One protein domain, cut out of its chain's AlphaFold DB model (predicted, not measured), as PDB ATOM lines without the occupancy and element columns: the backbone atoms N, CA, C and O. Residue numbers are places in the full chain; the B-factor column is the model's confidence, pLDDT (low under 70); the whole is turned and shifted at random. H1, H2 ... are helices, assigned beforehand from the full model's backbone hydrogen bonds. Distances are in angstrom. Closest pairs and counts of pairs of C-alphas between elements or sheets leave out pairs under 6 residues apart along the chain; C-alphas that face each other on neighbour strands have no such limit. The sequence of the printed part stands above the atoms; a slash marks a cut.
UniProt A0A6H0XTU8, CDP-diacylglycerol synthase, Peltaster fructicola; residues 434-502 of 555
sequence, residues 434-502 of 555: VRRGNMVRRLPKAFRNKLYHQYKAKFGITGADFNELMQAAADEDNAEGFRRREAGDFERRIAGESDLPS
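What this domain is: This is residues 434 to 502 of the 555 residues of the protein "CDP-diacylglycerol synthase" of Peltaster fructicola (UniProt A0A6H0XTU8). Two longer helices, H2 and H3, run opposite ways loosely side by side, and two short helices, H1 and H4, cross each other as a tight pair beside H2. Residues 478 to 483, of which 478 belongs to H3 and the rest to the link between H3 and H4, stick out from the body. The printed part has 69 residues with four named helices, in the order H1, H2, H3, H4, and no named strand; the class is all helix. It is compact, with a radius of gyration of the C-alphas of 11.8 A and spans of 34 by 27 by 20 A.

How they stand to each other: Begin at H1, residues 434 to 441, which touches H4, residues 489 to 495: the closest C-alphas, those of Gly 437 and Arg 492, are 4.2 A apart. Their lines are about perpendicular, at 86 degrees. Go on to H2, residues 445 to 459, which is close to H1 but not clearly touching; the closest C-alphas, of Val 440 and Arg 448, are 7.3 A apart, at a steep tilt of 63 degrees, opposite ways. H2 is likewise close to H4 but not clearly touching, with the C-alphas of Tyr 455 and Ile 494 closest at 7.3 A. Next comes H3, residues 463 to 478, also close to H2 but not clearly touching; the closest C-alphas, of Lys 456 and Phe 466, are 7.1 A apart, at a shallow tilt of 26 degrees, opposite ways. H3 is apart from H1 and H4. Every O i to N i+4 pair is within hydrogen-bond range in H1, H3 and H4, and 9 of 11 are in H2.

Where its parts are: Find C-alpha 434 at (28.221, -13.375, -48.536), where H1 begins; it measures 10.6 A. H2 runs 20.3 A, and H3 runs 22.3 A from C-alpha 463 at (12.037, -20.159, -30.300). H4, 9.8 A, ends at C-alpha 495, (27.040, -20.550, -45.932).

The domain as a whole: The two C-alphas farthest apart, of Glu 480 and Ser 498, are 35.1 A apart. The printed part has no cut; the links H1 to H2 and H2 to H3 are tight, and H3 to H4 is short. Look for low confidence at residues 479 to 483, under 70; the mean pLDDT of the printed part is 88.8.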
ATOM      1  N   VAL A 434      29.291 -14.326 -48.189       94.00
ATOM      2  CA  VAL A 434      28.221 -13.375 -48.536       94.00
ATOM      3  C   VAL A 434      27.515 -13.815 -49.816       94.00
ATOM      4  O   VAL A 434      26.293 -13.997 -49.811       94.00
ATOM      5  N   ARG A 435      28.263 -14.079 -50.897       93.69
ATOM      6  CA  ARG A 435      27.672 -14.569 -52.160       93.69
ATOM      7  C   ARG A 435      26.968 -15.913 -51.979       93.69
ATOM      8  O   ARG A 435      25.862 -16.113 -52.484       93.69
ATOM      9  N   ARG A 436      27.554 -16.821 -51.198       95.62
ATOM     10  CA  ARG A 436      26.941 -18.122 -50.888       95.62
ATOM     11  C   ARG A 436      25.728 -18.001 -49.969       95.62
ATOM     12  O   ARG A 436      24.744 -18.707 -50.180       95.62
ATOM     13  N   GLY A 437      25.744 -17.076 -49.012       96.31
ATOM     14  CA  GLY A 437      24.584 -16.744 -48.185       96.31
ATOM     15  C   GLY A 437      23.400 -16.313 -49.048       96.31
ATOM     16  O   GLY A 437      22.286 -16.804 -48.861       96.31
ATOM     17  N   ASN A 438      23.641 -15.475 -50.063       94.50
ATOM     18  CA  ASN A 438      22.598 -15.056 -51.007       94.50
ATOM     19  C   ASN A 438      21.984 -16.249 -51.755       94.50
ATOM     20  O   ASN A 438      20.767 -16.294 -51.947       94.50
ATOM     21  N   MET A 439      22.786 -17.258 -52.120       95.38
ATOM     22  CA  MET A 439      22.249 -18.500 -52.687       95.38
ATOM     23  C   MET A 439      21.336 -19.236 -51.701       95.38
ATOM     24  O   MET A 439      20.281 -19.707 -52.119       95.38
ATOM     25  N   VAL A 440      21.704 -19.307 -50.413       96.50
ATOM     26  CA  VAL A 440      20.886 -19.927 -49.352       96.50
ATOM     27  C   VAL A 440      19.544 -19.200 -49.189       96.50
ATOM     28  O   VAL A 440      18.498 -19.852 -49.174       96.50
ATOM     29  N   ARG A 441      19.546 -17.860 -49.141       94.38
ATOM     30  CA  ARG A 441      18.323 -17.039 -49.024       94.38
ATOM     31  C   ARG A 441      17.363 -17.244 -50.200       94.38
ATOM     32  O   ARG A 441      16.142 -17.238 -50.011       94.38
ATOM     33  N   ARG A 442      17.912 -17.445 -51.403       93.06
ATOM     34  CA  ARG A 442      17.178 -17.619 -52.672       93.06
ATOM     35  C   ARG A 442      16.782 -19.073 -52.965       93.06
ATOM     36  O   ARG A 442      16.284 -19.366 -54.054       93.06
ATOM     37  N   LEU A 443      16.991 -19.997 -52.024       95.50
ATOM     38  CA  LEU A 443      16.445 -21.348 -52.131       95.50
ATOM     39  C   LEU A 443      14.904 -21.337 -52.031       95.50
ATOM     40  O   LEU A 443      14.348 -20.473 -51.348       95.50
ATOM     41  N   PRO A 444      14.212 -22.313 -52.653       94.81
ATOM     42  CA  PRO A 444      12.754 -22.421 -52.616       94.81
ATOM     43  C   PRO A 444      12.205 -22.424 -51.192       94.81
ATOM     44  O   PRO A 444      12.720 -23.142 -50.335       94.81
ATOM     45  N   LYS A 445      11.153 -21.639 -50.942       92.12
ATOM     46  CA  LYS A 445      10.666 -21.305 -49.593       92.12
ATOM     47  C   LYS A 445      10.452 -22.531 -48.702       92.12
ATOM     48  O   LYS A 445      11.033 -22.615 -47.621       92.12
ATOM     49  N   ALA A 446       9.687 -23.530 -49.151       93.81
ATOM     50  CA  ALA A 446       9.415 -24.712 -48.331       93.81
ATOM     51  C   ALA A 446      10.684 -25.541 -48.052       93.81
ATOM     52  O   ALA A 446      10.839 -26.096 -46.959       93.81
ATOM     53  N   PHE A 447      11.618 -25.610 -49.003       95.81
ATOM     54  CA  PHE A 447      12.912 -26.268 -48.814       95.81
ATOM     55  C   PHE A 447      13.848 -25.485 -47.883       95.81
ATOM     56  O   PHE A 447      14.418 -26.061 -46.953       95.81
ATOM     57  N   ARG A 448      13.957 -24.170 -48.083       95.44
ATOM     58  CA  ARG A 448      14.743 -23.243 -47.261       95.44
ATOM     59  C   ARG A 448      14.308 -23.296 -45.801       95.44
ATOM     60  O   ARG A 448      15.148 -23.452 -44.923       95.44
ATOM     61  N   ASN A 449      13.004 -23.309 -45.535       94.56
ATOM     62  CA  ASN A 449      12.474 -23.421 -44.175       94.56
ATOM     63  C   ASN A 449      12.934 -24.723 -43.493       94.56
ATOM     64  O   ASN A 449      13.362 -24.711 -42.338       94.56
ATOM     65  N   LYS A 450      12.921 -25.858 -44.210       94.50
ATOM     66  CA  LYS A 450      13.430 -27.141 -43.682       94.50
ATOM     67  C   LYS A 450      14.924 -27.067 -43.354       94.50
ATOM     68  O   LYS A 450      15.335 -27.632 -42.336       94.50
ATOM     69  N   LEU A 451      15.715 -26.387 -44.188       95.75
ATOM     70  CA  LEU A 451      17.142 -26.144 -43.958       95.75
ATOM     71  C   LEU A 451      17.362 -25.269 -42.717       95.75
ATOM     72  O   LEU A 451      18.134 -25.644 -41.836       95.75
ATOM     73  N   TYR A 452      16.628 -24.161 -42.604       95.75
ATOM     74  CA  TYR A 452      16.710 -23.230 -41.477       95.75
ATOM     75  C   TYR A 452      16.400 -23.938 -40.160       95.75
ATOM     76  O   TYR A 452      17.123 -23.771 -39.184       95.75
ATOM     77  N   HIS A 453      15.405 -24.828 -40.142       94.00
ATOM     78  CA  HIS A 453      15.115 -25.651 -38.970       94.00
ATOM     79  C   HIS A 453      16.247 -26.622 -38.588       94.00
ATOM     80  O   HIS A 453      16.402 -26.906 -37.400       94.00
ATOM     81  N   GLN A 454      17.043 -27.142 -39.539       93.06
ATOM     82  CA  GLN A 454      18.227 -27.945 -39.185       93.06
ATOM     83  C   GLN A 454      19.282 -27.074 -38.485       93.06
ATOM     84  O   GLN A 454      19.847 -27.493 -37.475       93.06
ATOM     85  N   TYR A 455      19.508 -25.856 -38.984       94.25
ATOM     86  CA  TYR A 455      20.508 -24.937 -38.436       94.25
ATOM     87  C   TYR A 455      20.061 -24.212 -37.166       94.25
ATOM     88  O   TYR A 455      20.906 -23.923 -36.326       94.25
ATOM     89  N   LYS A 456      18.754 -24.022 -36.944       92.94
ATOM     90  CA  LYS A 456      18.201 -23.533 -35.670       92.94
ATOM     91  C   LYS A 456      18.721 -24.352 -34.492       92.94
ATOM     92  O   LYS A 456      19.224 -23.796 -33.520       92.94
ATOM     93  N   ALA A 457      18.603 -25.678 -34.600       86.31
ATOM     94  CA  ALA A 457      19.033 -26.600 -33.557       86.31
ATOM     95  C   ALA A 457      20.554 -26.559 -33.358       86.31
ATOM     96  O   ALA A 457      21.023 -26.572 -32.226       86.31
ATOM     97  N   LYS A 458      21.318 -26.469 -34.453       91.75
ATOM     98  CA  LYS A 458      22.783 -26.415 -34.411       91.75
ATOM     99  C   LYS A 458      23.307 -25.110 -33.803       91.75
ATOM    100  O   LYS A 458      24.259 -25.140 -33.034       91.75
ATOM    101  N   PHE A 459      22.702 -23.975 -34.142       93.75
ATOM    102  CA  PHE A 459      23.139 -22.657 -33.676       93.75
ATOM    103  C   PHE A 459      22.549 -22.256 -32.323       93.75
ATOM    104  O   PHE A 459      22.892 -21.187 -31.825       93.75
ATOM    105  N   GLY A 460      21.687 -23.086 -31.724       89.88
ATOM    106  CA  GLY A 460      21.093 -22.811 -30.415       89.88
ATOM    107  C   GLY A 460      20.158 -21.599 -30.405       89.88
ATOM    108  O   GLY A 460      20.025 -20.945 -29.377       89.88
ATOM    109  N   ILE A 461      19.526 -21.281 -31.541       91.62
ATOM    110  CA  ILE A 461      18.640 -20.115 -31.665       91.62
ATOM    111  C   ILE A 461      17.341 -20.382 -30.904       91.62
ATOM    112  O   ILE A 461      16.731 -21.453 -31.050       91.62
ATOM    113  N   THR A 462      16.898 -19.404 -30.111       91.69
ATOM    114  CA  THR A 462      15.677 -19.534 -29.314       91.69
ATOM    115  C   THR A 462      14.432 -19.659 -30.197       91.69
ATOM    116  O   THR A 462      14.440 -19.437 -31.411       91.69
ATOM    117  N   GLY A 463      13.316 -20.081 -29.596       89.44
ATOM    118  CA  GLY A 463      12.037 -20.159 -30.300       89.44
ATOM    119  C   GLY A 463      11.569 -18.809 -30.844       89.44
ATOM    120  O   GLY A 463      11.109 -18.764 -31.981       89.44
ATOM    121  N   ALA A 464      11.717 -17.750 -30.044       90.31
ATOM    122  CA  ALA A 464      11.273 -16.402 -30.375       90.31
ATOM    123  C   ALA A 464      12.113 -15.802 -31.509       90.31
ATOM    124  O   ALA A 464      11.549 -15.490 -32.554       90.31
ATOM    125  N   ASP A 465      13.442 -15.786 -31.362       89.31
ATOM    126  CA  ASP A 465      14.351 -15.203 -32.363       89.31
ATOM    127  C   ASP A 465      14.233 -15.919 -33.714       89.31
ATOM    128  O   ASP A 465      14.284 -15.310 -34.779       89.31
ATOM    129  N   PHE A 466      14.035 -17.241 -33.689       91.38
ATOM    130  CA  PHE A 466      13.823 -17.993 -34.919       91.38
ATOM    131  C   PHE A 466      12.497 -17.634 -35.591       91.38
ATOM    132  O   PHE A 466      12.438 -17.567 -36.814       91.38
ATOM    133  N   ASN A 467      11.425 -17.434 -34.822       90.56
ATOM    134  CA  ASN A 467      10.139 -17.040 -35.390       90.56
ATOM    135  C   ASN A 467      10.208 -15.630 -35.983       90.56
ATOM    136  O   ASN A 467       9.669 -15.423 -37.064       90.56
ATOM    137  N   GLU A 468      10.908 -14.708 -35.323       90.12
ATOM    138  CA  GLU A 468      11.164 -13.362 -35.839       90.12
ATOM    139  C   GLU A 468      11.958 -13.410 -37.151       90.12
ATOM    140  O   GLU A 468      11.544 -12.813 -38.140       90.12
ATOM    141  N   LEU A 469      13.021 -14.221 -37.216       88.56
ATOM    142  CA  LEU A 469      13.790 -14.440 -38.444       88.56
ATOM    143  C   LEU A 469      12.924 -14.999 -39.580       88.56
ATOM    144  O   LEU A 469      12.990 -14.542 -40.721       88.56
ATOM    145  N   MET A 470      12.101 -16.003 -39.273       89.56
ATOM    146  CA  MET A 470      11.186 -16.603 -40.242       89.56
ATOM    147  C   MET A 470      10.119 -15.615 -40.720       89.56
ATOM    148  O   MET A 470       9.738 -15.664 -41.889       89.56
ATOM    149  N   GLN A 471       9.640 -14.742 -39.831       86.81
ATOM    150  CA  GLN A 471       8.661 -13.710 -40.146       86.81
ATOM    151  C   GLN A 471       9.279 -12.621 -41.021       86.81
ATOM    152  O   GLN A 471       8.728 -12.342 -42.076       86.81
ATOM    153  N   ALA A 472      10.462 -12.111 -40.673       84.88
ATOM    154  CA  ALA A 472      11.185 -11.139 -41.491       84.88
ATOM    155  C   ALA A 472      11.438 -11.667 -42.914       84.88
ATOM    156  O   ALA A 472      11.151 -10.989 -43.898       84.88
ATOM    157  N   ALA A 473      11.880 -12.924 -43.042       83.81
ATOM    158  CA  ALA A 473      12.065 -13.555 -44.347       83.81
ATOM    159  C   ALA A 473      10.744 -13.731 -45.121       83.81
ATOM    160  O   ALA A 473      10.736 -13.659 -46.349       83.81
ATOM    161  N   ALA A 474       9.632 -13.994 -44.426       83.19
ATOM    162  CA  ALA A 474       8.315 -14.106 -45.045       83.19
ATOM    163  C   ALA A 474       7.769 -12.743 -45.486       83.19
ATOM    164  O   ALA A 474       7.193 -12.661 -46.566       83.19
ATOM    165  N   ASP A 475       7.974 -11.699 -44.688       80.00
ATOM    166  CA  ASP A 475       7.577 -10.331 -45.006       80.00
ATOM    167  C   ASP A 475       8.356  -9.821 -46.221       80.00
ATOM    168  O   ASP A 475       7.758  -9.252 -47.123       80.00
ATOM    169  N   GLU A 476       9.656 -10.109 -46.317       76.06
ATOM    170  CA  GLU A 476      10.452  -9.832 -47.520       76.06
ATOM    171  C   GLU A 476       9.996 -10.627 -48.748       76.06
ATOM    172  O   GLU A 476      10.003 -10.094 -49.850       76.06
ATOM    173  N   ASP A 477       9.612 -11.897 -48.578       76.50
ATOM    174  CA  ASP A 477       9.102 -12.718 -49.685       76.50
ATOM    175  C   ASP A 477       7.709 -12.251 -50.166       76.50
ATOM    176  O   ASP A 477       7.332 -12.560 -51.292       76.50
ATOM    177  N   ASN A 478       6.934 -11.574 -49.309       72.31
ATOM    178  CA  ASN A 478       5.569 -11.114 -49.588       72.31
ATOM    179  C   ASN A 478       5.480  -9.603 -49.873       72.31
ATOM    180  O   ASN A 478       4.409  -9.117 -50.237       72.31
ATOM    181  N   ALA A 479       6.548  -8.845 -49.626       61.22
ATOM    182  CA  ALA A 479       6.559  -7.408 -49.833       61.22
ATOM    183  C   ALA A 479       6.491  -7.117 -51.334       61.22
ATOM    184  O   ALA A 479       7.443  -7.376 -52.063       61.22
ATOM    185  N   GLU A 480       5.380  -6.532 -51.783       54.47
ATOM    186  CA  GLU A 480       5.279  -5.957 -53.122       54.47
ATOM    187  C   GLU A 480       6.326  -4.831 -53.251       54.47
ATOM    188  O   GLU A 480       6.212  -3.780 -52.610       54.47
ATOM    189  N   GLY A 481       7.394  -5.049 -54.029       54.03
ATOM    190  CA  GLY A 481       8.406  -4.021 -54.289       54.03
ATOM    191  C   GLY A 481       9.807  -4.527 -54.653       54.03
ATOM    192  O   GLY A 481      10.176  -5.669 -54.425       54.03
ATOM    193  N   PHE A 482      10.628  -3.611 -55.177       55.38
ATOM    194  CA  PHE A 482      11.981  -3.821 -55.731       55.38
ATOM    195  C   PHE A 482      13.074  -4.283 -54.736       55.38
ATOM    196  O   PHE A 482      14.266  -4.126 -55.014       55.38
ATOM    197  N   ARG A 483      12.729  -4.798 -53.549       65.00
ATOM    198  CA  ARG A 483      13.744  -5.223 -52.574       65.00
ATOM    199  C   ARG A 483      14.348  -6.555 -53.006       65.00
ATOM    200  O   ARG A 483      13.673  -7.576 -53.056       65.00
ATOM    201  N   ARG A 484      15.649  -6.543 -53.299       73.56
ATOM    202  CA  ARG A 484      16.401  -7.761 -53.607       73.56
ATOM    203  C   ARG A 484      16.387  -8.687 -52.397       73.56
ATOM    204  O   ARG A 484      16.648  -8.257 -51.277       73.56
ATOM    205  N   ARG A 485      16.144  -9.978 -52.635       81.06
ATOM    206  CA  ARG A 485      16.297 -11.010 -51.600       81.06
ATOM    207  C   ARG A 485      17.778 -11.179 -51.292       81.06
ATOM    208  O   ARG A 485      18.509 -11.817 -52.060       81.06
ATOM    209  N   GLU A 486      18.212 -10.574 -50.200       85.44
ATOM    210  CA  GLU A 486      19.598 -10.577 -49.743       85.44
ATOM    211  C   GLU A 486      19.739 -11.377 -48.453       85.44
ATOM    212  O   GLU A 486      18.820 -11.497 -47.648       85.44
ATOM    213  N   ALA A 487      20.899 -11.998 -48.288       89.75
ATOM    214  CA  ALA A 487      21.213 -12.792 -47.119       89.75
ATOM    215  C   ALA A 487      21.577 -11.917 -45.923       89.75
ATOM    216  O   ALA A 487      22.508 -11.102 -46.003       89.75
ATOM    217  N   GLY A 488      20.903 -12.180 -44.802       91.00
ATOM    218  CA  GLY A 488      21.277 -11.667 -43.495       91.00
ATOM    219  C   GLY A 488      22.412 -12.474 -42.866       91.00
ATOM    220  O   GLY A 488      23.022 -13.357 -43.481       91.00
ATOM    221  N   ASP A 489      22.700 -12.177 -41.602       92.00
ATOM    222  CA  ASP A 489      23.799 -12.809 -40.864       92.00
ATOM    223  C   ASP A 489      23.595 -14.316 -40.681       92.00
ATOM    224  O   ASP A 489      24.555 -15.090 -40.693       92.00
ATOM    225  N   PHE A 490      22.344 -14.760 -40.562       93.94
ATOM    226  CA  PHE A 490      22.019 -16.172 -40.390       93.94
ATOM    227  C   PHE A 490      22.365 -16.996 -41.632       93.94
ATOM    228  O   PHE A 490      23.027 -18.027 -41.517       93.94
ATOM    229  N   GLU A 491      21.982 -16.548 -42.826       95.94
ATOM    230  CA  GLU A 491      22.278 -17.247 -44.076       95.94
ATOM    231  C   GLU A 491      23.768 -17.229 -44.409       95.94
ATOM    232  O   GLU A 491      24.300 -18.238 -44.876       95.94
ATOM    233  N   ARG A 492      24.460 -16.118 -44.129       95.81
ATOM    234  CA  ARG A 492      25.924 -16.021 -44.265       95.81
ATOM    235  C   ARG A 492      26.630 -16.992 -43.324       95.81
ATOM    236  O   ARG A 492      27.556 -17.687 -43.736       95.81
ATOM    237  N   ARG A 493      26.148 -17.102 -42.081       95.69
ATOM    238  CA  ARG A 493      26.647 -18.082 -41.112       95.69
ATOM    239  C   ARG A 493      26.420 -19.511 -41.599       95.69
ATOM    240  O   ARG A 493      27.352 -20.299 -41.548       95.69
ATOM    241  N   ILE A 494      25.233 -19.836 -42.124       96.56
ATOM    242  CA  ILE A 494      24.964 -21.145 -42.751       96.56
ATOM    243  C   ILE A 494      25.951 -21.412 -43.895       96.56
ATOM    244  O   ILE A 494      26.502 -22.506 -43.988       96.56
ATOM    245  N   ALA A 495      26.175 -20.425 -44.763       96.00
ATOM    246  CA  ALA A 495      27.040 -20.550 -45.932       96.00
ATOM    247  C   ALA A 495      28.518 -20.805 -45.595       96.00
ATOM    248  O   ALA A 495      29.213 -21.436 -46.395       96.00
ATOM    249  N   GLY A 496      28.977 -20.336 -44.429       94.56
ATOM    250  CA  GLY A 496      30.330 -20.553 -43.915       94.56
ATOM    251  C   GLY A 496      30.547 -21.897 -43.209       94.56
ATOM    252  O   GLY A 496      31.680 -22.225 -42.864       94.56
ATOM    253  N   GLU A 497      29.499 -22.693 -42.981       95.88
ATOM    254  CA  GLU A 497      29.625 -23.981 -42.296       95.88
ATOM    255  C   GLU A 497      30.161 -25.082 -43.222       95.88
ATOM    256  O   GLU A 497      29.631 -25.340 -44.306       95.88
ATOM    257  N   SER A 498      31.170 -25.817 -42.752       94.56
ATOM    258  CA  SER A 498      31.781 -26.924 -43.503       94.56
ATOM    259  C   SER A 498      30.841 -28.119 -43.703       94.56
ATOM    260  O   SER A 498      31.024 -28.913 -44.628       94.56
ATOM    261  N   ASP A 499      29.805 -28.248 -42.870       95.75
ATOM    262  CA  ASP A 499      28.822 -29.328 -42.955       95.75
ATOM    263  C   ASP A 499      27.647 -29.033 -43.897       95.75
ATOM    264  O   ASP A 499      26.827 -29.931 -44.128       95.75
ATOM    265  N   LEU A 500      27.577 -27.835 -44.489       96.56
ATOM    266  CA  LEU A 500      26.481 -27.413 -45.363       96.56
ATOM    267  C   LEU A 500      26.147 -28.413 -46.479       96.56
ATOM    268  O   LEU A 500      24.966 -28.755 -46.614       96.56
ATOM    269  N   PRO A 501      27.116 -28.984 -47.225       96.38
ATOM    270  CA  PRO A 501      26.807 -29.995 -48.237       96.38
ATOM    271  C   PRO A 501      26.086 -31.225 -47.661       96.38
ATOM    272  O   PRO A 501      25.184 -31.789 -48.292       96.38
ATOM    273  N   SER A 502      26.454 -31.644 -46.446       95.69
ATOM    274  CA  SER A 502      25.859 -32.803 -45.772       95.69
ATOM    275  C   SER A 502      24.448 -32.502 -45.251       95.69
ATOM    276  O   SER A 502      23.531 -33.311 -45.430       95.69
TER     277      SER A 502